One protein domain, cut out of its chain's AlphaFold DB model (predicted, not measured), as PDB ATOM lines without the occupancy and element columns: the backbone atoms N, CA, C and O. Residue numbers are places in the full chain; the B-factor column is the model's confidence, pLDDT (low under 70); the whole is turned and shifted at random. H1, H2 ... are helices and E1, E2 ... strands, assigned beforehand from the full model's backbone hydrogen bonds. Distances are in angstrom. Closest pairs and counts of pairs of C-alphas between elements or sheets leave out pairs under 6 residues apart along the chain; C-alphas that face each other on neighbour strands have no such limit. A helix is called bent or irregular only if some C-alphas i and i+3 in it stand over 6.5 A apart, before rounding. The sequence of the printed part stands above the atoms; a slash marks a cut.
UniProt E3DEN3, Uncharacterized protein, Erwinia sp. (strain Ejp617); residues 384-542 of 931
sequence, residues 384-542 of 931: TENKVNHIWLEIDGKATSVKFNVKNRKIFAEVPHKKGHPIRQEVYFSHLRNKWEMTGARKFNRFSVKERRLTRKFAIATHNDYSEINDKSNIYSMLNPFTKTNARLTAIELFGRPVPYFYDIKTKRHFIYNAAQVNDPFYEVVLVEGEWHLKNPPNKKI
ATOM      1  N   THR A 384     140.344 133.027 132.084       82.25
ATOM      2  CA  THR A 384     141.441 132.111 132.394       82.25
ATOM      3  C   THR A 384     141.884 132.277 133.837       82.25
ATOM      4  O   THR A 384     142.081 133.384 134.329       82.25
ATOM      5  N   GLU A 385     142.064 131.150 134.516       86.06
ATOM      6  CA  GLU A 385     142.622 131.081 135.861       86.06
ATOM      7  C   GLU A 385     143.722 130.018 135.836       86.06
ATOM      8  O   GLU A 385     143.540 128.952 135.251       86.06
ATOM      9  N   ASN A 386     144.900 130.309 136.394       85.00
ATOM     10  CA  ASN A 386     146.035 129.371 136.412       85.00
ATOM     11  C   ASN A 386     146.393 128.777 135.022       85.00
ATOM     12  O   ASN A 386     146.796 127.621 134.908       85.00
ATOM     13  N   LYS A 387     146.246 129.584 133.954       79.62
ATOM     14  CA  LYS A 387     146.394 129.213 132.524       79.62
ATOM     15  C   LYS A 387     145.408 128.147 132.017       79.62
ATOM     16  O   LYS A 387     145.632 127.548 130.969       79.62
ATOM     17  N   VAL A 388     144.297 127.934 132.715       83.50
ATOM     18  CA  VAL A 388     143.218 127.039 132.297       83.50
ATOM     19  C   VAL A 388     141.974 127.852 131.954       83.50
ATOM     20  O   VAL A 388     141.649 128.822 132.635       83.50
ATOM     21  N   ASN A 389     141.252 127.445 130.910       88.25
ATOM     22  CA  ASN A 389     139.970 128.048 130.559       88.25
ATOM     23  C   ASN A 389     138.929 127.728 131.642       88.25
ATOM     24  O   ASN A 389     138.594 126.562 131.880       88.25
ATOM     25  N   HIS A 390     138.437 128.776 132.291       94.19
ATOM     26  CA  HIS A 390     137.442 128.747 133.351       94.19
ATOM     27  C   HIS A 390     136.154 129.462 132.908       94.19
ATOM     28  O   HIS A 390     136.131 130.304 132.005       94.19
ATOM     29  N   ILE A 391     135.053 129.105 133.558       94.62
ATOM     30  CA  ILE A 391     133.755 129.775 133.452       94.62
ATOM     31  C   ILE A 391     133.258 130.125 134.849       94.62
ATOM     32  O   ILE A 391     133.510 129.392 135.803       94.62
ATOM     33  N   TRP A 392     132.531 131.234 134.960       93.75
ATOM     34  CA  TRP A 392     131.785 131.561 136.171       93.75
ATOM     35  C   TRP A 392     130.508 130.725 136.192       93.75
ATOM     36  O   TRP A 392     129.547 131.027 135.483       93.75
ATOM     37  N   LEU A 393     130.540 129.638 136.959       92.25
ATOM     38  CA  LEU A 393     129.456 128.674 137.105       92.25
ATOM     39  C   LEU A 393     128.841 128.818 138.496       92.25
ATOM     40  O   LEU A 393     129.543 128.779 139.503       92.25
ATOM     41  N   GLU A 394     127.526 128.965 138.568       89.62
ATOM     42  CA  GLU A 394     126.837 129.059 139.852       89.62
ATOM     43  C   GLU A 394     126.737 127.674 140.513       89.62
ATOM     44  O   GLU A 394     126.104 126.762 139.977       89.62
ATOM     45  N   ILE A 395     127.383 127.509 141.671       87.06
ATOM     46  CA  ILE A 395     127.395 126.279 142.477       87.06
ATOM     47  C   ILE A 395     126.961 126.648 143.893       87.06
ATOM     48  O   ILE A 395     127.510 127.578 144.477       87.06
ATOM     49  N   ASP A 396     125.968 125.939 144.438       84.56
ATOM     50  CA  ASP A 396     125.408 126.164 145.781       84.56
ATOM     51  C   ASP A 396     125.123 127.663 146.082       84.56
ATOM     52  O   ASP A 396     125.388 128.166 147.174       84.56
ATOM     53  N   GLY A 397     124.604 128.391 145.080       85.12
ATOM     54  CA  GLY A 397     124.267 129.822 145.155       85.12
ATOM     55  C   GLY A 397     125.451 130.793 145.039       85.12
ATOM     56  O   GLY A 397     125.279 131.991 145.253       85.12
ATOM     57  N   LYS A 398     126.660 130.312 144.716       88.69
ATOM     58  CA  LYS A 398     127.871 131.134 144.568       88.69
ATOM     59  C   LYS A 398     128.464 131.008 143.169       88.69
ATOM     60  O   LYS A 398     128.716 129.902 142.686       88.69
ATOM     61  N   ALA A 399     128.739 132.148 142.534       90.38
ATOM     62  CA  ALA A 399     129.484 132.206 141.281       90.38
ATOM     63  C   ALA A 399     130.913 131.692 141.516       90.38
ATOM     64  O   ALA A 399     131.755 132.376 142.093       90.38
ATOM     65  N   THR A 400     131.160 130.456 141.102       93.19
ATOM     66  CA  THR A 400     132.417 129.743 141.315       93.19
ATOM     67  C   THR A 400     133.169 129.683 139.997       93.19
ATOM     68  O   THR A 400     132.618 129.270 138.975       93.19
ATOM     69  N   SER A 401     134.435 130.085 140.011       94.19
ATOM     70  CA  SER A 401     135.323 129.881 138.874       94.19
ATOM     71  C   SER A 401     135.606 128.386 138.733       94.19
ATOM     72  O   SER A 401     136.122 127.757 139.658       94.19
ATOM     73  N   VAL A 402     135.236 127.790 137.596       94.88
ATOM     74  CA  VAL A 402     135.521 126.377 137.317       94.88
ATOM     75  C   VAL A 402     136.157 126.175 135.953       94.88
ATOM     76  O   VAL A 402     135.643 126.599 134.917       94.88
ATOM     77  N   LYS A 403     137.250 125.417 135.971       94.50
ATOM     78  CA  LYS A 403     137.885 124.780 134.819       94.50
ATOM     79  C   LYS A 403     136.865 124.071 133.941       94.50
ATOM     80  O   LYS A 403     136.043 123.313 134.453       94.50
ATOM     81  N   PHE A 404     136.965 124.226 132.621       94.06
ATOM     82  CA  PHE A 404     136.158 123.453 131.678       94.06
ATOM     83  C   PHE A 404     136.954 122.887 130.492       94.06
ATOM     84  O   PHE A 404     138.068 123.298 130.178       94.06
ATOM     85  N   ASN A 405     136.360 121.905 129.812       90.19
ATOM     86  CA  ASN A 405     136.923 121.228 128.649       90.19
ATOM     87  C   ASN A 405     135.813 120.835 127.655       90.19
ATOM     88  O   ASN A 405     134.851 120.144 128.012       90.19
ATOM     89  N   VAL A 406     135.952 121.241 126.391       85.88
ATOM     90  CA  VAL A 406     134.982 120.943 125.324       85.88
ATOM     91  C   VAL A 406     135.267 119.568 124.717       85.88
ATOM     92  O   VAL A 406     136.386 119.275 124.312       85.88
ATOM     93  N   LYS A 407     134.250 118.705 124.617       77.75
ATOM     94  CA  LYS A 407     134.365 117.362 124.026       77.75
ATOM     95  C   LYS A 407     133.101 116.998 123.255       77.75
ATOM     96  O   LYS A 407     131.997 117.125 123.769       77.75
ATOM     97  N   ASN A 408     133.242 116.532 122.014       77.31
ATOM     98  CA  ASN A 408     132.126 116.127 121.141       77.31
ATOM     99  C   ASN A 408     131.024 117.204 120.975       77.31
ATOM    100  O   ASN A 408     129.836 116.879 120.959       77.31
ATOM    101  N   ARG A 409     131.408 118.488 120.860       72.88
ATOM    102  CA  ARG A 409     130.495 119.657 120.811       72.88
ATOM    103  C   ARG A 409     129.587 119.812 122.054       72.88
ATOM    104  O   ARG A 409     128.497 120.371 121.951       72.88
ATOM    105  N   LYS A 410     130.039 119.316 123.210       77.44
ATOM    106  CA  LYS A 410     129.489 119.541 124.559       77.44
ATOM    107  C   LYS A 410     130.582 120.172 125.430       77.44
ATOM    108  O   LYS A 410     131.754 119.835 125.260       77.44
ATOM    109  N   ILE A 411     130.223 121.066 126.343       83.38
ATOM    110  CA  ILE A 411     131.165 121.751 127.243       83.38
ATOM    111  C   ILE A 411     131.082 121.063 128.610       83.38
ATOM    112  O   ILE A 411     129.994 120.679 129.017       83.38
ATOM    113  N   PHE A 412     132.200 120.831 129.301       90.38
ATOM    114  CA  PHE A 412     132.198 120.158 130.608       90.38
ATOM    115  C   PHE A 412     133.051 120.905 131.623       90.38
ATOM    116  O   PHE A 412     134.251 121.013 131.398       90.38
ATOM    117  N   ALA A 413     132.464 121.338 132.735       93.31
ATOM    118  CA  ALA A 413     133.189 121.866 133.883       93.31
ATOM    119  C   ALA A 413     133.739 120.743 134.778       93.31
ATOM    120  O   ALA A 413     133.167 119.655 134.860       93.31
ATOM    121  N   GLU A 414     134.831 121.017 135.482       94.19
ATOM    122  CA  GLU A 414     135.336 120.221 136.601       94.19
ATOM    123  C   GLU A 414     134.801 120.834 137.900       94.19
ATOM    124  O   GLU A 414     135.400 121.725 138.494       94.19
ATOM    125  N   VAL A 415     133.610 120.383 138.293       92.25
ATOM    126  CA  VAL A 415     132.836 120.912 139.421       92.25
ATOM    127  C   VAL A 415     133.415 120.366 140.735       92.25
ATOM    128  O   VAL A 415     133.501 119.139 140.878       92.25
ATOM    129  N   PRO A 416     133.811 121.209 141.710       89.00
ATOM    130  CA  PRO A 416     134.278 120.736 143.012       89.00
ATOM    131  C   PRO A 416     133.193 119.914 143.720       89.00
ATOM    132  O   PRO A 416     132.011 120.247 143.688       89.00
ATOM    133  N   HIS A 417     133.590 118.816 144.363       86.81
ATOM    134  CA  HIS A 417     132.663 117.865 144.973       86.81
ATOM    135  C   HIS A 417     133.134 117.454 146.371       86.81
ATOM    136  O   HIS A 417     134.325 117.263 146.612       86.81
ATOM    137  N   LYS A 418     132.177 117.258 147.291       84.12
ATOM    138  CA  LYS A 418     132.396 117.073 148.741       84.12
ATOM    139  C   LYS A 418     133.258 115.857 149.132       84.12
ATOM    140  O   LYS A 418     133.628 115.734 150.290       84.12
ATOM    141  N   LYS A 419     133.604 114.973 148.185       80.19
ATOM    142  CA  LYS A 419     134.537 113.840 148.368       80.19
ATOM    143  C   LYS A 419     135.916 114.072 147.718       80.19
ATOM    144  O   LYS A 419     136.480 113.153 147.134       80.19
ATOM    145  N   GLY A 420     136.431 115.302 147.768       78.75
ATOM    146  CA  GLY A 420     137.824 115.665 147.451       78.75
ATOM    147  C   GLY A 420     138.211 115.724 145.967       78.75
ATOM    148  O   GLY A 420     138.994 116.587 145.580       78.75
ATOM    149  N   HIS A 421     137.661 114.860 145.112       86.69
ATOM    150  CA  HIS A 421     137.935 114.878 143.671       86.69
ATOM    151  C   HIS A 421     136.832 115.617 142.891       86.69
ATOM    152  O   HIS A 421     135.656 115.285 143.076       86.69
ATOM    153  N   PRO A 422     137.172 116.577 142.004       87.94
ATOM    154  CA  PRO A 422     136.185 117.298 141.207       87.94
ATOM    155  C   PRO A 422     135.502 116.372 140.194       87.94
ATOM    156  O   PRO A 422     136.126 115.506 139.577       87.94
ATOM    157  N   ILE A 423     134.199 116.565 140.002       89.12
ATOM    158  CA  ILE A 423     133.384 115.790 139.068       89.12
ATOM    159  C   ILE A 423     133.300 116.536 137.740       89.12
ATOM    160  O   ILE A 423     132.846 117.676 137.669       89.12
ATOM    161  N   ARG A 424     133.679 115.861 136.650       89.38
ATOM    162  CA  ARG A 424     133.488 116.388 135.298       89.38
ATOM    163  C   ARG A 424     132.004 116.352 134.917       89.38
ATOM    164  O   ARG A 424     131.494 115.309 134.500       89.38
ATOM    165  N   GLN A 425     131.333 117.491 135.018       87.00
ATOM    166  CA  GLN A 425     129.914 117.668 134.725       87.00
ATOM    167  C   GLN A 425     129.740 118.483 133.443       87.00
ATOM    168  O   GLN A 425     130.480 119.424 133.185       87.00
ATOM    169  N   GLU A 426     128.789 118.111 132.590       86.62
ATOM    170  CA  GLU A 426     128.508 118.884 131.377       86.62
ATOM    171  C   GLU A 426     127.841 120.233 131.753       86.62
ATOM    172  O   GLU A 426     127.103 120.319 132.741       86.62
ATOM    173  N   VAL A 427     128.077 121.289 130.979       87.88
ATOM    174  CA  VAL A 427     127.584 122.661 131.209       87.88
ATOM    175  C   VAL A 427     127.089 123.288 129.906       87.88
ATOM    176  O   VAL A 427     127.501 122.890 128.811       87.88
ATOM    177  N   TYR A 428     126.220 124.286 130.024       86.25
ATOM    178  CA  TYR A 428     125.767 125.126 128.917       86.25
ATOM    179  C   TYR A 428     125.760 126.598 129.334       86.25
ATOM    180  O   TYR A 428     125.783 126.912 130.522       86.25
ATOM    181  N   PHE A 429     125.739 127.493 128.353       85.81
ATOM    182  CA  PHE A 429     125.524 128.915 128.586       85.81
ATOM    183  C   PHE A 429     124.049 129.234 128.351       85.81
ATOM    184  O   PHE A 429     123.531 128.913 127.278       85.81
ATOM    185  N   SER A 430     123.389 129.842 129.335       82.31
ATOM    186  CA  SER A 430     122.071 130.437 129.150       82.31
ATOM    187  C   SER A 430     122.251 131.804 128.502       82.31
ATOM    188  O   SER A 430     122.733 132.750 129.129       82.31
ATOM    189  N   HIS A 431     121.858 131.916 127.234       77.94
ATOM    190  CA  HIS A 431     121.925 133.186 126.510       77.94
ATOM    191  C   HIS A 431     120.949 134.233 127.078       77.94
ATOM    192  O   HIS A 431     121.214 135.426 126.970       77.94
ATOM    193  N   LEU A 432     119.847 133.803 127.703       77.44
ATOM    194  CA  LEU A 432     118.816 134.691 128.261       77.44
ATOM    195  C   LEU A 432     119.045 135.061 129.737       77.44
ATOM    196  O   LEU A 432     118.451 136.017 130.227       77.44
ATOM    197  N   ARG A 433     119.947 134.369 130.441       80.06
ATOM    198  CA  ARG A 433     120.410 134.742 131.794       80.06
ATOM    199  C   ARG A 433     121.863 135.226 131.819       80.06
ATOM    200  O   ARG A 433     122.390 135.508 132.889       80.06
ATOM    201  N   ASN A 434     122.509 135.294 130.652       82.50
ATOM    202  CA  ASN A 434     123.902 135.701 130.453       82.50
ATOM    203  C   ASN A 434     124.921 134.954 131.351       82.50
ATOM    204  O   ASN A 434     125.954 135.511 131.726       82.50
ATOM    205  N   LYS A 435     124.633 133.698 131.727       88.12
ATOM    206  CA  LYS A 435     125.431 132.926 132.697       88.12
ATOM    207  C   LYS A 435     125.589 131.459 132.316       88.12
ATOM    208  O   LYS A 435     124.822 130.913 131.522       88.12
ATOM    209  N   TRP A 436     126.583 130.803 132.908       88.56
ATOM    210  CA  TRP A 436     126.781 129.364 132.761       88.56
ATOM    211  C   TRP A 436     125.952 128.576 133.766       88.56
ATOM    212  O   TRP A 436     125.877 128.930 134.941       88.56
ATOM    213  N   GLU A 437     125.378 127.466 133.308       85.06
ATOM    214  CA  GLU A 437     124.560 126.571 134.120       85.06
ATOM    215  C   GLU A 437     124.977 125.104 133.932       85.06
ATOM    216  O   GLU A 437     125.399 124.654 132.858       85.06
ATOM    217  N   MET A 438     124.862 124.326 135.009       83.69
ATOM    218  CA  MET A 438     125.160 122.898 134.990       83.69
ATOM    219  C   MET A 438     124.064 122.124 134.263       83.69
ATOM    220  O   MET A 438     122.914 122.096 134.697       83.69
ATOM    221  N   THR A 439     124.441 121.307 133.276       69.62
ATOM    222  CA  THR A 439     123.570 120.233 132.747       69.62
ATOM    223  C   THR A 439     123.474 119.043 133.726       69.62
ATOM    224  O   THR A 439     123.408 117.877 133.339       69.62
ATOM    225  N   GLY A 440     123.515 119.339 135.028       53.78
ATOM    226  CA  GLY A 440     123.872 118.415 136.099       53.78
ATOM    227  C   GLY A 440     122.695 117.717 136.768       53.78
ATOM    228  O   GLY A 440     122.745 116.506 136.975       53.78
ATOM    229  N   ALA A 441     121.604 118.439 137.041       48.53
ATOM    230  CA  ALA A 441     120.408 117.913 137.712       48.53
ATOM    231  C   ALA A 441     119.518 117.061 136.775       48.53
ATOM    232  O   ALA A 441     118.307 117.232 136.716       48.53
ATOM    233  N   ARG A 442     120.119 116.166 135.972       50.22
ATOM    234  CA  ARG A 442     119.505 115.346 134.894       50.22
ATOM    235  C   ARG A 442     118.937 116.129 133.687       50.22
ATOM    236  O   ARG A 442     118.816 115.548 132.608       50.22
ATOM    237  N   LYS A 443     118.670 117.428 133.845       52.56
ATOM    238  CA  LYS A 443     118.012 118.376 132.921       52.56
ATOM    239  C   LYS A 443     118.328 118.235 131.423       52.56
ATOM    240  O   LYS A 443     117.425 118.069 130.612       52.56
ATOM    241  N   PHE A 444     119.596 118.219 131.011       53.28
ATOM    242  CA  PHE A 444     119.935 118.364 129.581       53.28
ATOM    243  C   PHE A 444     120.110 117.058 128.788       53.28
ATOM    244  O   PHE A 444     120.161 117.087 127.556       53.28
ATOM    245  N   ASN A 445     120.116 115.896 129.455       52.25
ATOM    246  CA  ASN A 445     119.964 114.605 128.765       52.25
ATOM    247  C   ASN A 445     118.512 114.349 128.316       52.25
ATOM    248  O   ASN A 445     118.285 113.464 127.493       52.25
ATOM    249  N   ARG A 446     117.556 115.147 128.816       58.75
ATOM    250  CA  ARG A 446     116.134 115.105 128.447       58.75
ATOM    251  C   ARG A 446     115.897 115.588 127.014       58.75
ATOM    252  O   ARG A 446     115.103 114.994 126.292       58.75
ATOM    253  N   PHE A 447     116.644 116.612 126.575       67.69
ATOM    254  CA  PHE A 447     116.490 117.214 125.249       67.69
ATOM    255  C   PHE A 447     116.862 116.245 124.115       67.69
ATOM    256  O   PHE A 447     118.031 115.943 123.811       67.69
ATOM    257  N   SER A 448     115.824 115.797 123.422       70.31
ATOM    258  CA  SER A 448     115.881 114.927 122.258       70.31
ATOM    259  C   SER A 448     116.731 115.511 121.122       70.31
ATOM    260  O   SER A 448     117.087 116.693 121.069       70.31
ATOM    261  N   VAL A 449     117.056 114.665 120.141       73.12
ATOM    262  CA  VAL A 449     117.677 115.129 118.887       73.12
ATOM    263  C   VAL A 449     116.721 116.048 118.107       73.12
ATOM    264  O   VAL A 449     117.191 116.907 117.365       73.12
ATOM    265  N   LYS A 450     115.396 115.919 118.300       79.62
ATOM    266  CA  LYS A 450     114.388 116.805 117.700       79.62
ATOM    267  C   LYS A 450     114.453 118.203 118.321       79.62
ATOM    268  O   LYS A 450     114.617 119.165 117.580       79.62
ATOM    269  N   GLU A 451     114.421 118.311 119.649       80.19
ATOM    270  CA  GLU A 451     114.544 119.590 120.373       80.19
ATOM    271  C   GLU A 451     115.829 120.323 119.998       80.19
ATOM    272  O   GLU A 451     115.781 121.477 119.586       80.19
ATOM    273  N   ARG A 452     116.975 119.635 120.010       80.25
ATOM    274  CA  ARG A 452     118.267 120.236 119.633       80.25
ATOM    275  C   ARG A 452     118.371 120.634 118.158       80.25
ATOM    276  O   ARG A 452     119.186 121.492 117.826       80.25
ATOM    277  N   ARG A 453     117.579 120.029 117.265       81.38
ATOM    278  CA  ARG A 453     117.466 120.450 115.856       81.38
ATOM    279  C   ARG A 453     116.536 121.651 115.702       81.38
ATOM    280  O   ARG A 453     116.921 122.598 115.032       81.38
ATOM    281  N   LEU A 454     115.366 121.641 116.337       81.44
ATOM    282  CA  LEU A 454     114.391 122.732 116.233       81.44
ATOM    283  C   LEU A 454     114.860 123.993 116.962       81.44
ATOM    284  O   LEU A 454     114.762 125.070 116.393       81.44
ATOM    285  N   THR A 455     115.518 123.849 118.116       84.00
ATOM    286  CA  THR A 455     116.260 124.948 118.756       84.00
ATOM    287  C   THR A 455     117.263 125.561 117.783       84.00
ATOM    288  O   THR A 455     117.363 126.769 117.693       84.00
ATOM    289  N   ARG A 456     117.996 124.760 116.996       81.44
ATOM    290  CA  ARG A 456     118.942 125.301 116.003       81.44
ATOM    291  C   ARG A 456     118.278 125.863 114.742       81.44
ATOM    292  O   ARG A 456     118.873 126.750 114.148       81.44
ATOM    293  N   LYS A 457     117.093 125.378 114.338       84.38
ATOM    294  CA  LYS A 457     116.316 125.945 113.212       84.38
ATOM    295  C   LYS A 457     115.701 127.298 113.591       84.38
ATOM    296  O   LYS A 457     115.662 128.188 112.755       84.38
ATOM    297  N   PHE A 458     115.211 127.429 114.823       86.00
ATOM    298  CA  PHE A 458     114.406 128.568 115.271       86.00
ATOM    299  C   PHE A 458     115.104 129.473 116.295       86.00
ATOM    300  O   PHE A 458     114.477 130.408 116.779       86.00
ATOM    301  N   ALA A 459     116.367 129.217 116.656       86.44
ATOM    302  CA  ALA A 459     117.089 130.086 117.579       86.44
ATOM    303  C   ALA A 459     117.201 131.502 117.013       86.44
ATOM    304  O   ALA A 459     117.654 131.708 115.886       86.44
ATOM    305  N   ILE A 460     116.839 132.468 117.845       83.06
ATOM    306  CA  ILE A 460     117.001 133.889 117.568       83.06
ATOM    307  C   ILE A 460     118.492 134.234 117.709       83.06
ATOM    308  O   ILE A 460     119.206 133.621 118.508       83.06
ATOM    309  N   ALA A 461     118.979 135.181 116.904       72.75
ATOM    310  CA  ALA A 461     120.381 135.587 116.920       72.75
ATOM    311  C   ALA A 461     120.820 136.071 118.316       72.75
ATOM    312  O   ALA A 461     120.085 136.752 119.031       72.75
ATOM    313  N   THR A 462     122.044 135.713 118.708       58.41
ATOM    314  CA  THR A 462     122.568 135.857 120.078       58.41
ATOM    315  C   THR A 462     123.058 137.271 120.410       58.41
ATOM    316  O   THR A 462     124.013 137.417 121.162       58.41
ATOM    317  N   HIS A 463     122.440 138.301 119.828       60.28
ATOM    318  CA  HIS A 463     122.828 139.710 119.991       60.28
ATOM    319  C   HIS A 463     121.634 140.660 120.168       60.28
ATOM    320  O   HIS A 463     121.807 141.876 120.189       60.28
ATOM    321  N   ASN A 464     120.417 140.126 120.299       66.94
ATOM    322  CA  ASN A 464     119.209 140.937 120.398       66.94
ATOM    323  C   ASN A 464     119.021 141.480 121.826       66.94
ATOM    324  O   ASN A 464     119.218 140.754 122.804       66.94
ATOM    325  N   ASP A 465     118.579 142.737 121.938       76.12
ATOM    326  CA  ASP A 465     118.109 143.322 123.200       76.12
ATOM    327  C   ASP A 465     116.871 142.552 123.703       76.12
ATOM    328  O   ASP A 465     115.889 142.391 122.960       76.12
ATOM    329  N   TYR A 466     116.872 142.137 124.970       79.50
ATOM    330  CA  TYR A 466     115.756 141.429 125.601       79.50
ATOM    331  C   TYR A 466     115.349 142.036 126.951       79.50
ATOM    332  O   TYR A 466     116.064 142.841 127.541       79.50
ATOM    333  N   SER A 467     114.161 141.663 127.413       82.12
ATOM    334  CA  SER A 467     113.625 141.987 128.736       82.12
ATOM    335  C   SER A 467     112.742 140.830 129.201       82.12
ATOM    336  O   SER A 467     111.967 140.302 128.402       82.12
ATOM    337  N   GLU A 468     112.847 140.403 130.456       82.75
ATOM    338  CA  GLU A 468     111.953 139.372 131.001       82.75
ATOM    339  C   GLU A 468     110.515 139.912 131.119       82.75
ATOM    340  O   GLU A 468     110.307 141.111 131.306       82.75
ATOM    341  N   ILE A 469     109.518 139.046 130.912       83.88
ATOM    342  CA  ILE A 469     108.085 139.384 130.996       83.88
ATOM    343  C   ILE A 469     107.469 138.811 132.277       83.88
ATOM    344  O   ILE A 469     106.527 139.384 132.819       83.88
ATOM    345  N   ASN A 470     107.953 137.649 132.729       76.62
ATOM    346  CA  ASN A 470     107.418 136.943 133.891       76.62
ATOM    347  C   ASN A 470     108.435 135.924 134.435       76.62
ATOM    348  O   ASN A 470     108.536 134.798 133.929       76.62
ATOM    349  N   ASP A 471     109.100 136.312 135.522       67.62
ATOM    350  CA  ASP A 471     110.170 135.601 136.236       67.62
ATOM    351  C   ASP A 471     109.813 134.145 136.590       67.62
ATOM    352  O   ASP A 471     110.676 133.272 136.677       67.62
ATOM    353  N   LYS A 472     108.521 133.841 136.783       65.69
ATOM    354  CA  LYS A 472     108.045 132.493 137.146       65.69
ATOM    355  C   LYS A 472     107.958 131.531 135.958       65.69
ATOM    356  O   LYS A 472     107.688 130.348 136.157       65.69
ATOM    357  N   SER A 473     108.144 132.017 134.731       71.69
ATOM    358  CA  SER A 473     107.937 131.236 133.500       71.69
ATOM    359  C   SER A 473     109.079 131.308 132.486       71.69
ATOM    360  O   SER A 473     109.027 130.578 131.497       71.69
ATOM    361  N   ASN A 474     110.125 132.111 132.719       82.31
ATOM    362  CA  ASN A 474     111.256 132.278 131.792       82.31
ATOM    363  C   ASN A 474     110.783 132.652 130.369       82.31
ATOM    364  O   ASN A 474     111.169 132.020 129.378       82.31
ATOM    365  N   ILE A 475     109.872 133.629 130.291       88.38
ATOM    366  CA  ILE A 475     109.357 134.195 129.037       88.38
ATOM    367  C   ILE A 475     109.931 135.602 128.886       88.38
ATOM    368  O   ILE A 475     109.796 136.442 129.776       88.38
ATOM    369  N   TYR A 476     110.522 135.870 127.727       87.81
ATOM    370  CA  TYR A 476     111.269 137.087 127.428       87.81
ATOM    371  C   TYR A 476     110.669 137.811 126.222       87.81
ATOM    372  O   TYR A 476     110.239 137.189 125.253       87.81
ATOM    373  N   SER A 477     110.665 139.139 126.252       87.81
ATOM    374  CA  SER A 477     110.380 139.987 125.096       87.81
ATOM    375  C   SER A 477     111.699 140.309 124.407       87.81
ATOM    376  O   SER A 477     112.594 140.856 125.050       87.81
ATOM    377  N   MET A 478     111.828 140.019 123.115       86.75
ATOM    378  CA  MET A 478     113.046 140.286 122.337       86.75
ATOM    379  C   MET A 478     112.716 141.044 121.058       86.75
ATOM    380  O   MET A 478     111.648 140.839 120.484       86.75
ATOM    381  N   LEU A 479     113.647 141.863 120.562       82.12
ATOM    382  CA  LEU A 479     113.560 142.385 119.192       82.12
ATOM    383  C   LEU A 479     113.469 141.224 118.187       82.12
ATOM    384  O   LEU A 479     114.235 140.261 118.287       82.12
ATOM    385  N   ASN A 480     112.544 141.304 117.230       82.44
ATOM    386  CA  ASN A 480     112.376 140.302 116.181       82.44
ATOM    387  C   ASN A 480     113.337 140.590 115.006       82.44
ATOM    388  O   ASN A 480     113.117 141.563 114.288       82.44
ATOM    389  N   PRO A 481     114.366 139.757 114.749       78.19
ATOM    390  CA  PRO A 481     115.334 140.019 113.681       78.19
ATOM    391  C   PRO A 481     114.792 139.684 112.281       78.19
ATOM    392  O   PRO A 481     115.475 139.920 111.290       78.19
ATOM    393  N   PHE A 482     113.589 139.106 112.186       79.75
ATOM    394  CA  PHE A 482     112.961 138.704 110.925       79.75
ATOM    395  C   PHE A 482     111.970 139.751 110.383       79.75
ATOM    396  O   PHE A 482     111.430 139.580 109.293       79.75
ATOM    397  N   THR A 483     111.736 140.848 111.114       75.38
ATOM    398  CA  THR A 483     110.902 141.981 110.680       75.38
ATOM    399  C   THR A 483     111.736 143.248 110.549       75.38
ATOM    400  O   THR A 483     112.509 143.567 111.442       75.38
ATOM    401  N   LYS A 484     111.526 144.021 109.473       66.94
ATOM    402  CA  LYS A 484     112.155 145.348 109.301       66.94
ATOM    403  C   LYS A 484     111.639 146.405 110.290       66.94
ATOM    404  O   LYS A 484     112.260 147.446 110.453       66.94
ATOM    405  N   THR A 485     110.496 146.162 110.928       71.25
ATOM    406  CA  THR A 485     109.967 146.991 112.014       71.25
ATOM    407  C   THR A 485     110.566 146.571 113.356       71.25
ATOM    408  O   THR A 485     110.852 145.394 113.567       71.25
ATOM    409  N   ASN A 486     110.652 147.509 114.308       72.00
ATOM    410  CA  ASN A 486     111.055 147.267 115.706       72.00
ATOM    411  C   ASN A 486     110.014 146.456 116.519       72.00
ATOM    412  O   ASN A 486     109.814 146.687 117.713       72.00
ATOM    413  N   ALA A 487     109.319 145.513 115.879       80.56
ATOM    414  CA  ALA A 487     108.416 144.589 116.537       80.56
ATOM    415  C   ALA A 487     109.194 143.726 117.540       80.56
ATOM    416  O   ALA A 487     110.254 143.173 117.229       80.56
ATOM    417  N   ARG A 488     108.648 143.587 118.748       83.69
ATOM    418  CA  ARG A 488     109.139 142.614 119.723       83.69
ATOM    419  C   ARG A 488     108.311 141.342 119.608       83.69
ATOM    420  O   ARG A 488     107.089 141.408 119.526       83.69
ATOM    421  N   LEU A 489     108.982 140.199 119.611       88.44
ATOM    422  CA  LEU A 489     108.348 138.894 119.778       88.44
ATOM    423  C   LEU A 489     108.443 138.457 121.242       88.44
ATOM    424  O   LEU A 489     109.238 138.994 122.021       88.44
ATOM    425  N   THR A 490     107.650 137.459 121.607       91.44
ATOM    426  CA  THR A 490     107.856 136.685 122.830       91.44
ATOM    427  C   THR A 490     108.737 135.473 122.530       91.44
ATOM    428  O   THR A 490     108.609 134.840 121.482       91.44
ATOM    429  N   ALA A 491     109.653 135.157 123.437       91.38
ATOM    430  CA  ALA A 491     110.609 134.066 123.323       91.38
ATOM    431  C   ALA A 491     110.735 133.312 124.650       91.38
ATOM    432  O   ALA A 491     110.471 133.862 125.718       91.38
ATOM    433  N   ILE A 492     111.180 132.062 124.576       91.62
ATOM    434  CA  ILE A 492     111.535 131.235 125.737       91.62
ATOM    435  C   ILE A 492     112.949 130.696 125.578       91.62
ATOM    436  O   ILE A 492     113.452 130.578 124.457       91.62
ATOM    437  N   GLU A 493     113.573 130.306 126.687       87.75
ATOM    438  CA  GLU A 493     114.810 129.536 126.628       87.75
ATOM    439  C   GLU A 493     114.526 128.043 126.397       87.75
ATOM    440  O   GLU A 493     113.967 127.359 127.254       87.75
ATOM    441  N   LEU A 494     114.957 127.525 125.245       86.00
ATOM    442  CA  LEU A 494     114.935 126.101 124.910       86.00
ATOM    443  C   LEU A 494     116.366 125.638 124.618       86.00
ATOM    444  O   LEU A 494     117.045 126.216 123.773       86.00
ATOM    445  N   PHE A 495     116.847 124.607 125.321       82.38
ATOM    446  CA  PHE A 495     118.217 124.078 125.180       82.38
ATOM    447  C   PHE A 495     119.307 125.187 125.186       82.38
ATOM    448  O   PHE A 495     120.231 125.189 124.368       82.38
ATOM    449  N   GLY A 496     119.186 126.158 126.099       79.94
ATOM    450  CA  GLY A 496     120.152 127.251 126.273       79.94
ATOM    451  C   GLY A 496     120.053 128.397 125.260       79.94
ATOM    452  O   GLY A 496     120.993 129.180 125.138       79.94
ATOM    453  N   ARG A 497     118.988 128.464 124.444       85.56
ATOM    454  CA  ARG A 497     118.835 129.480 123.389       85.56
ATOM    455  C   ARG A 497     117.434 130.093 123.359       85.56
ATOM    456  O   ARG A 497     116.466 129.361 123.557       85.56
ATOM    457  N   PRO A 498     117.313 131.394 123.028       89.06
ATOM    458  CA  PRO A 498     116.024 132.011 122.744       89.06
ATOM    459  C   PRO A 498     115.386 131.388 121.501       89.06
ATOM    460  O   PRO A 498     116.008 131.357 120.438       89.06
ATOM    461  N   VAL A 499     114.137 130.937 121.610       91.44
ATOM    462  CA  VAL A 499     113.294 130.527 120.472       91.44
ATOM    463  C   VAL A 499     111.960 131.287 120.499       91.44
ATOM    464  O   VAL A 499     111.438 131.513 121.593       91.44
ATOM    465  N   PRO A 500     111.387 131.681 119.340       91.94
ATOM    466  CA  PRO A 500     110.097 132.361 119.279       91.94
ATOM    467  C   PRO A 500     108.991 131.505 119.889       91.94
ATOM    468  O   PRO A 500     108.875 130.318 119.582       91.94
ATOM    469  N   TYR A 501     108.174 132.124 120.730       92.75
ATOM    470  CA  TYR A 501     107.146 131.495 121.550       92.75
ATOM    471  C   TYR A 501     105.832 132.264 121.446       92.75
ATOM    472  O   TYR A 501     105.846 133.493 121.400       92.75
ATOM    473  N   PHE A 502     104.702 131.563 121.501       90.25
ATOM    474  CA  PHE A 502     103.415 132.181 121.812       90.25
ATOM    475  C   PHE A 502     102.559 131.281 122.716       90.25
ATOM    476  O   PHE A 502     102.775 130.069 122.813       90.25
ATOM    477  N   TYR A 503     101.581 131.892 123.383       90.25
ATOM    478  CA  TYR A 503     100.562 131.209 124.176       90.25
ATOM    479  C   TYR A 503      99.206 131.336 123.481       90.25
ATOM    480  O   TYR A 503      98.739 132.447 123.231       90.25
ATOM    481  N   ASP A 504      98.569 130.208 123.177       88.06
ATOM    482  CA  ASP A 504      97.206 130.189 122.660       88.06
ATOM    483  C   ASP A 504      96.205 130.259 123.816       88.06
ATOM    484  O   ASP A 504      95.995 129.291 124.553       88.06
ATOM    485  N   ILE A 505      95.543 131.409 123.923       82.06
ATOM    486  CA  ILE A 505      94.500 131.691 124.914       82.06
ATOM    487  C   ILE A 505      93.313 130.720 124.771       82.06
ATOM    488  O   ILE A 505      92.709 130.359 125.782       82.06
ATOM    489  N   LYS A 506      92.986 130.261 123.551       83.50
ATOM    490  CA  LYS A 506      91.824 129.389 123.297       83.50
ATOM    491  C   LYS A 506      92.062 127.965 123.787       83.50
ATOM    492  O   LYS A 506      91.229 127.428 124.510       83.50
ATOM    493  N   THR A 507      93.186 127.347 123.417       86.56
ATOM    494  CA  THR A 507      93.504 125.976 123.862       86.56
ATOM    495  C   THR A 507      94.230 125.906 125.206       86.56
ATOM    496  O   THR A 507      94.382 124.805 125.736       86.56
ATOM    497  N   LYS A 508      94.658 127.051 125.763       88.62
ATOM    498  CA  LYS A 508      95.527 127.173 126.951       88.62
ATOM    499  C   LYS A 508      96.841 126.398 126.796       88.62
ATOM    500  O   LYS A 508      97.284 125.704 127.710       88.62
ATOM    501  N   ARG A 509      97.449 126.486 125.609       90.50
ATOM    502  CA  ARG A 509      98.681 125.767 125.241       90.50
ATOM    503  C   ARG A 509      99.790 126.720 124.838       90.50
ATOM    504  O   ARG A 509      99.554 127.831 124.376       90.50
ATOM    505  N   HIS A 510     101.013 126.238 124.984       92.69
ATOM    506  CA  HIS A 510     102.228 126.973 124.684       92.69
ATOM    507  C   HIS A 510     102.868 126.398 123.422       92.69
ATOM    508  O   HIS A 510     102.906 125.180 123.249       92.69
ATOM    509  N   PHE A 511     103.396 127.249 122.549       92.06
ATOM    510  CA  PHE A 511     103.959 126.836 121.266       92.06
ATOM    511  C   PHE A 511     105.252 127.582 120.954       92.06
ATOM    512  O   PHE A 511     105.381 128.758 121.283       92.06
ATOM    513  N   ILE A 512     106.170 126.922 120.245       93.00
ATOM    514  CA  ILE A 512     107.250 127.598 119.513       93.00
ATOM    515  C   ILE A 512     106.962 127.615 118.014       93.00
ATOM    516  O   ILE A 512     106.349 126.685 117.475       93.00
ATOM    517  N   TYR A 513     107.425 128.666 117.343       89.06
ATOM    518  CA  TYR A 513     107.138 128.923 115.933       89.06
ATOM    519  C   TYR A 513     108.364 129.415 115.159       89.06
ATOM    520  O   TYR A 513     109.386 129.804 115.728       89.06
ATOM    521  N   ASN A 514     108.262 129.388 113.833       87.19
ATOM    522  CA  ASN A 514     109.275 129.937 112.946       87.19
ATOM    523  C   ASN A 514     109.011 131.436 112.746       87.19
ATOM    524  O   ASN A 514     108.121 131.807 111.988       87.19
ATOM    525  N   ALA A 515     109.766 132.319 113.399       82.81
ATOM    526  CA  ALA A 515     109.528 133.761 113.262       82.81
ATOM    527  C   ALA A 515     109.832 134.321 111.854       82.81
ATOM    528  O   ALA A 515     109.342 135.398 111.525       82.81
ATOM    529  N   ALA A 516     110.551 133.579 111.001       79.44
ATOM    530  CA  ALA A 516     110.710 133.901 109.579       79.44
ATOM    531  C   ALA A 516     109.539 133.405 108.701       79.44
ATOM    532  O   ALA A 516     109.415 133.812 107.549       79.44
ATOM    533  N   GLN A 517     108.698 132.499 109.212       82.81
ATOM    534  CA  GLN A 517     107.580 131.883 108.493       82.81
ATOM    535  C   GLN A 517     106.432 131.649 109.488       82.81
ATOM    536  O   GLN A 517     106.273 130.556 110.017       82.81
ATOM    537  N   VAL A 518     105.625 132.674 109.777       73.62
ATOM    538  CA  VAL A 518     104.588 132.609 110.836       73.62
ATOM    539  C   VAL A 518     103.540 131.503 110.591       73.62
ATOM    540  O   VAL A 518     102.934 131.014 111.537       73.62
ATOM    541  N   ASN A 519     103.395 131.051 109.341       74.88
ATOM    542  CA  ASN A 519     102.493 129.970 108.929       74.88
ATOM    543  C   ASN A 519     103.128 128.553 108.995       74.88
ATOM    544  O   ASN A 519     102.475 127.579 108.626       74.88
ATOM    545  N   ASP A 520     104.395 128.418 109.410       74.12
ATOM    546  CA  ASP A 520     105.082 127.124 109.609       74.12
ATOM    547  C   ASP A 520     104.416 126.366 110.787       74.12
ATOM    548  O   ASP A 520     104.002 127.001 111.762       74.12
ATOM    549  N   PRO A 521     104.316 125.022 110.767       68.25
ATOM    550  CA  PRO A 521     103.605 124.273 111.801       68.25
ATOM    551  C   PRO A 521     104.211 124.489 113.195       68.25
ATOM    552  O   PRO A 521     105.377 124.170 113.445       68.25
ATOM    553  N   PHE A 522     103.381 124.990 114.110       85.31
ATOM    554  CA  PHE A 522     103.732 125.236 115.505       85.31
ATOM    555  C   PHE A 522     104.087 123.943 116.250       85.31
ATOM    556  O   PHE A 522     103.448 122.902 116.075       85.31
ATOM    557  N   TYR A 523     105.077 124.013 117.140       90.12
ATOM    558  CA  TYR A 523     105.457 122.890 117.997       90.12
ATOM    559  C   TYR A 523     105.024 123.177 119.432       90.12
ATOM    560  O   TYR A 523     105.540 124.103 120.053       90.12
ATOM    561  N   GLU A 524     104.088 122.382 119.959       92.12
ATOM    562  CA  GLU A 524     103.620 122.530 121.342       92.12
ATOM    563  C   GLU A 524     104.787 122.306 122.325       92.12
ATOM    564  O   GLU A 524     105.553 121.344 122.195       92.12
ATOM    565  N   VAL A 525     104.929 123.200 123.302       92.31
ATOM    566  CA  VAL A 525     105.893 123.124 124.408       92.31
ATOM    567  C   VAL A 525     105.168 123.013 125.744       92.31
ATOM    568  O   VAL A 525     104.001 123.375 125.874       92.31
ATOM    569  N   VAL A 526     105.869 122.504 126.751       91.00
ATOM    570  CA  VAL A 526     105.402 122.427 128.139       91.00
ATOM    571  C   VAL A 526     106.511 122.876 129.085       91.00
ATOM    572  O   VAL A 526     107.682 122.575 128.850       91.00
ATOM    573  N   LEU A 527     106.136 123.589 130.147       85.94
ATOM    574  CA  LEU A 527     107.025 123.961 131.247       85.94
ATOM    575  C   LEU A 527     107.015 122.828 132.286       85.94
ATOM    576  O   LEU A 527     105.963 122.498 132.828       85.94
ATOM    577  N   VAL A 528     108.166 122.210 132.551       79.00
ATOM    578  CA  VAL A 528     108.320 121.080 133.487       79.00
ATOM    579  C   VAL A 528     109.553 121.324 134.352       79.00
ATOM    580  O   VAL A 528     110.626 121.594 133.827       79.00
ATOM    581  N   GLU A 529     109.411 121.251 135.681       78.50
ATOM    582  CA  GLU A 529     110.501 121.537 136.641       78.50
ATOM    583  C   GLU A 529     111.193 122.906 136.404       78.50
ATOM    584  O   GLU A 529     112.390 123.079 136.646       78.50
ATOM    585  N   GLY A 530     110.427 123.889 135.910       78.94
ATOM    586  CA  GLY A 530     110.905 125.235 135.573       78.94
ATOM    587  C   GLY A 530     111.596 125.366 134.208       78.94
ATOM    588  O   GLY A 530     112.088 126.446 133.898       78.94
ATOM    589  N   GLU A 531     111.633 124.311 133.388       81.56
ATOM    590  CA  GLU A 531     112.268 124.310 132.062       81.56
ATOM    591  C   GLU A 531     111.274 124.035 130.935       81.56
ATOM    592  O   GLU A 531     110.368 123.209 131.064       81.56
ATOM    593  N   TRP A 532     111.455 124.711 129.801       87.62
ATOM    594  CA  TRP A 532     110.650 124.467 128.612       87.62
ATOM    595  C   TRP A 532     111.161 123.254 127.835       87.62
ATOM    596  O   TRP A 532     112.347 123.149 127.521       87.62
ATOM    597  N   HIS A 533     110.242 122.369 127.460       86.69
ATOM    598  CA  HIS A 533     110.495 121.176 126.653       86.69
ATOM    599  C   HIS A 533     109.514 121.095 125.484       86.69
ATOM    600  O   HIS A 533     108.379 121.560 125.598       86.69
ATOM    601  N   LEU A 534     109.900 120.451 124.375       87.94
ATOM    602  CA  LEU A 534     108.914 120.114 123.341       87.94
ATOM    603  C   LEU A 534     107.989 119.012 123.855       87.94
ATOM    604  O   LEU A 534     108.445 117.929 124.227       87.94
ATOM    605  N   LYS A 535     106.681 119.247 123.778       86.06
ATOM    606  CA  LYS A 535     105.685 118.207 124.015       86.06
ATOM    607  C   LYS A 535     105.821 117.155 122.917       86.06
ATOM    608  O   LYS A 535     105.750 117.461 121.721       86.06
ATOM    609  N   ASN A 536     106.047 115.900 123.300       73.75
ATOM    610  CA  ASN A 536     106.111 114.820 122.321       73.75
ATOM    611  C   ASN A 536     104.712 114.615 121.707       73.75
ATOM    612  O   ASN A 536     103.753 114.429 122.455       73.75
ATOM    613  N   PRO A 537     104.556 114.645 120.367       58.03
ATOM    614  CA  PRO A 537     103.252 114.428 119.753       58.03
ATOM    615  C   PRO A 537     102.795 112.984 120.031       58.03
ATOM    616  O   PRO A 537     103.557 112.052 119.743       58.03
ATOM    617  N   PRO A 538     101.566 112.765 120.541       50.00
ATOM    618  CA  PRO A 538     101.122 111.458 121.046       50.00
ATOM    619  C   PRO A 538     101.044 110.360 119.969       50.00
ATOM    620  O   PRO A 538     100.995 109.172 120.281       50.00
ATOM    621  N   ASN A 539     101.095 110.738 118.687       45.88
ATOM    622  CA  ASN A 539     100.929 109.834 117.545       45.88
ATOM    623  C   ASN A 539     102.121 108.888 117.303       45.88
ATOM    624  O   ASN A 539     102.041 108.008 116.446       45.88
ATOM    625  N   LYS A 540     103.206 108.988 118.082       52.97
ATOM    626  CA  LYS A 540     104.021 107.804 118.381       52.97
ATOM    627  C   LYS A 540     103.614 107.296 119.755       52.97
ATOM    628  O   LYS A 540     103.983 107.905 120.754       52.97
ATOM    629  N   LYS A 541     102.926 106.146 119.783       56.31
ATOM    630  CA  LYS A 541     102.659 105.358 120.996       56.31
ATOM    631  C   LYS A 541     103.986 104.883 121.598       56.31
ATOM    632  O   LYS A 541     104.409 103.744 121.404       56.31
ATOM    633  N   ILE A 542     104.665 105.782 122.304       65.81
ATOM    634  CA  ILE A 542     105.756 105.456 123.212       65.81
ATOM    635  C   ILE A 542     105.122 104.563 124.273       65.81
ATOM    636  O   ILE A 542     104.353 105.041 125.102       65.81
TER     637      ILE A 542
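AT A GLANCE: This is residues 384 to 542 of the 931 residues of an uncharacterized protein of Erwinia sp. (strain Ejp617) (UniProt E3DEN3). The domain has two lobes, each a single antiparallel sheet curled like part of a barrel: the larger holds the seven strands E6 to E12 with the helix H1 packed on it, and the smaller, of the five strands E1 to E5, curls until its edge strands E1 and E5 come close to each other at Leu 393 and Trp 436, whose C-alphas are 5.1 A apart. Residues 439 to 448 link the lobes. The 159 printed residues hold one named helix and twelve named strands, in the order E1 to E5, H1, E6 to E12, and each sheet is in chain order; the class is mostly strand. The whole is compact, with a radius of gyration of the C-alphas of 17.5 A and spans of 53 by 43 by 29 A.

IN THESE COORDINATES: The larger sheet holds E6, residues 465 to 470, 16.4 A; E7, 475 to 479; E8, 488 to 494, 18.3 A; E9, 497 to 504, 21.7 A; E10, 509 to 512; E11, 523 to 528, 15.9 A; and E12, 531 to 534, which ends at C-alpha 534 (108.914, 120.114, 123.341). H1 is residues 449 to 458, 14.3 A, from C-alpha 449 (117.677, 115.129, 118.887). The smaller sheet holds E1, 388 to 395, 18.8 A, from C-alpha 388 (143.218, 127.039, 132.297); E2, 398 to 407, 25.6 A; E3, 410 to 415, 15.3 A; E4, 423 to 430, 21.0 A; and E5, 435 to 438.

HOW THE PARTS SIT: E6 to E12 form a meander, each strand the antiparallel neighbour of the one before, and a folded sheet, bent back on itself: E6 to E9 face E11 and E12, with E10 as the hinge. N 492 of E8 and O 499 of E9 are 3.0 A apart, and N 526 of E11 and O 533 of E12 2.9 A, both within hydrogen-bond range. The closest C-alphas of E8 and E12, Leu 494 and Trp 532, are 5.9 A apart. H1 is on this sheet at a height of 8.4 A, only just over E9 and E12 with 3 C-alphas on each, and runs across the strands, at 85 degrees to E9 on the local plane. In H1, 5 of 6 O i to N i+4 pairs are within range. E1 to E5 form a second meander and folded sheet, E1 and E2 facing E4 and E5, with E3 as the hinge. E1 bends by 59 degrees at residue 392, and E2 by 59 degrees at residue 401. N 393 and O 400 of the hairpin E1 and E2 are 2.9 A apart, within hydrogen-bond range. The closest C-alphas of E1 and E5, Leu 393 and Trp 436, are 5.1 A apart. Between the sheets, those of Ser 430 in E4 and Arg 497 in E9 are 6.7 A apart.

THE WHOLE: The C-alphas farthest apart, Asn 386 and Lys 506, are 55.8 A apart. The printed part has no cut and no long link. Its mean pLDDT is 81.2; 22 residues are under 70, among them 439 to 447 and 537 to 542.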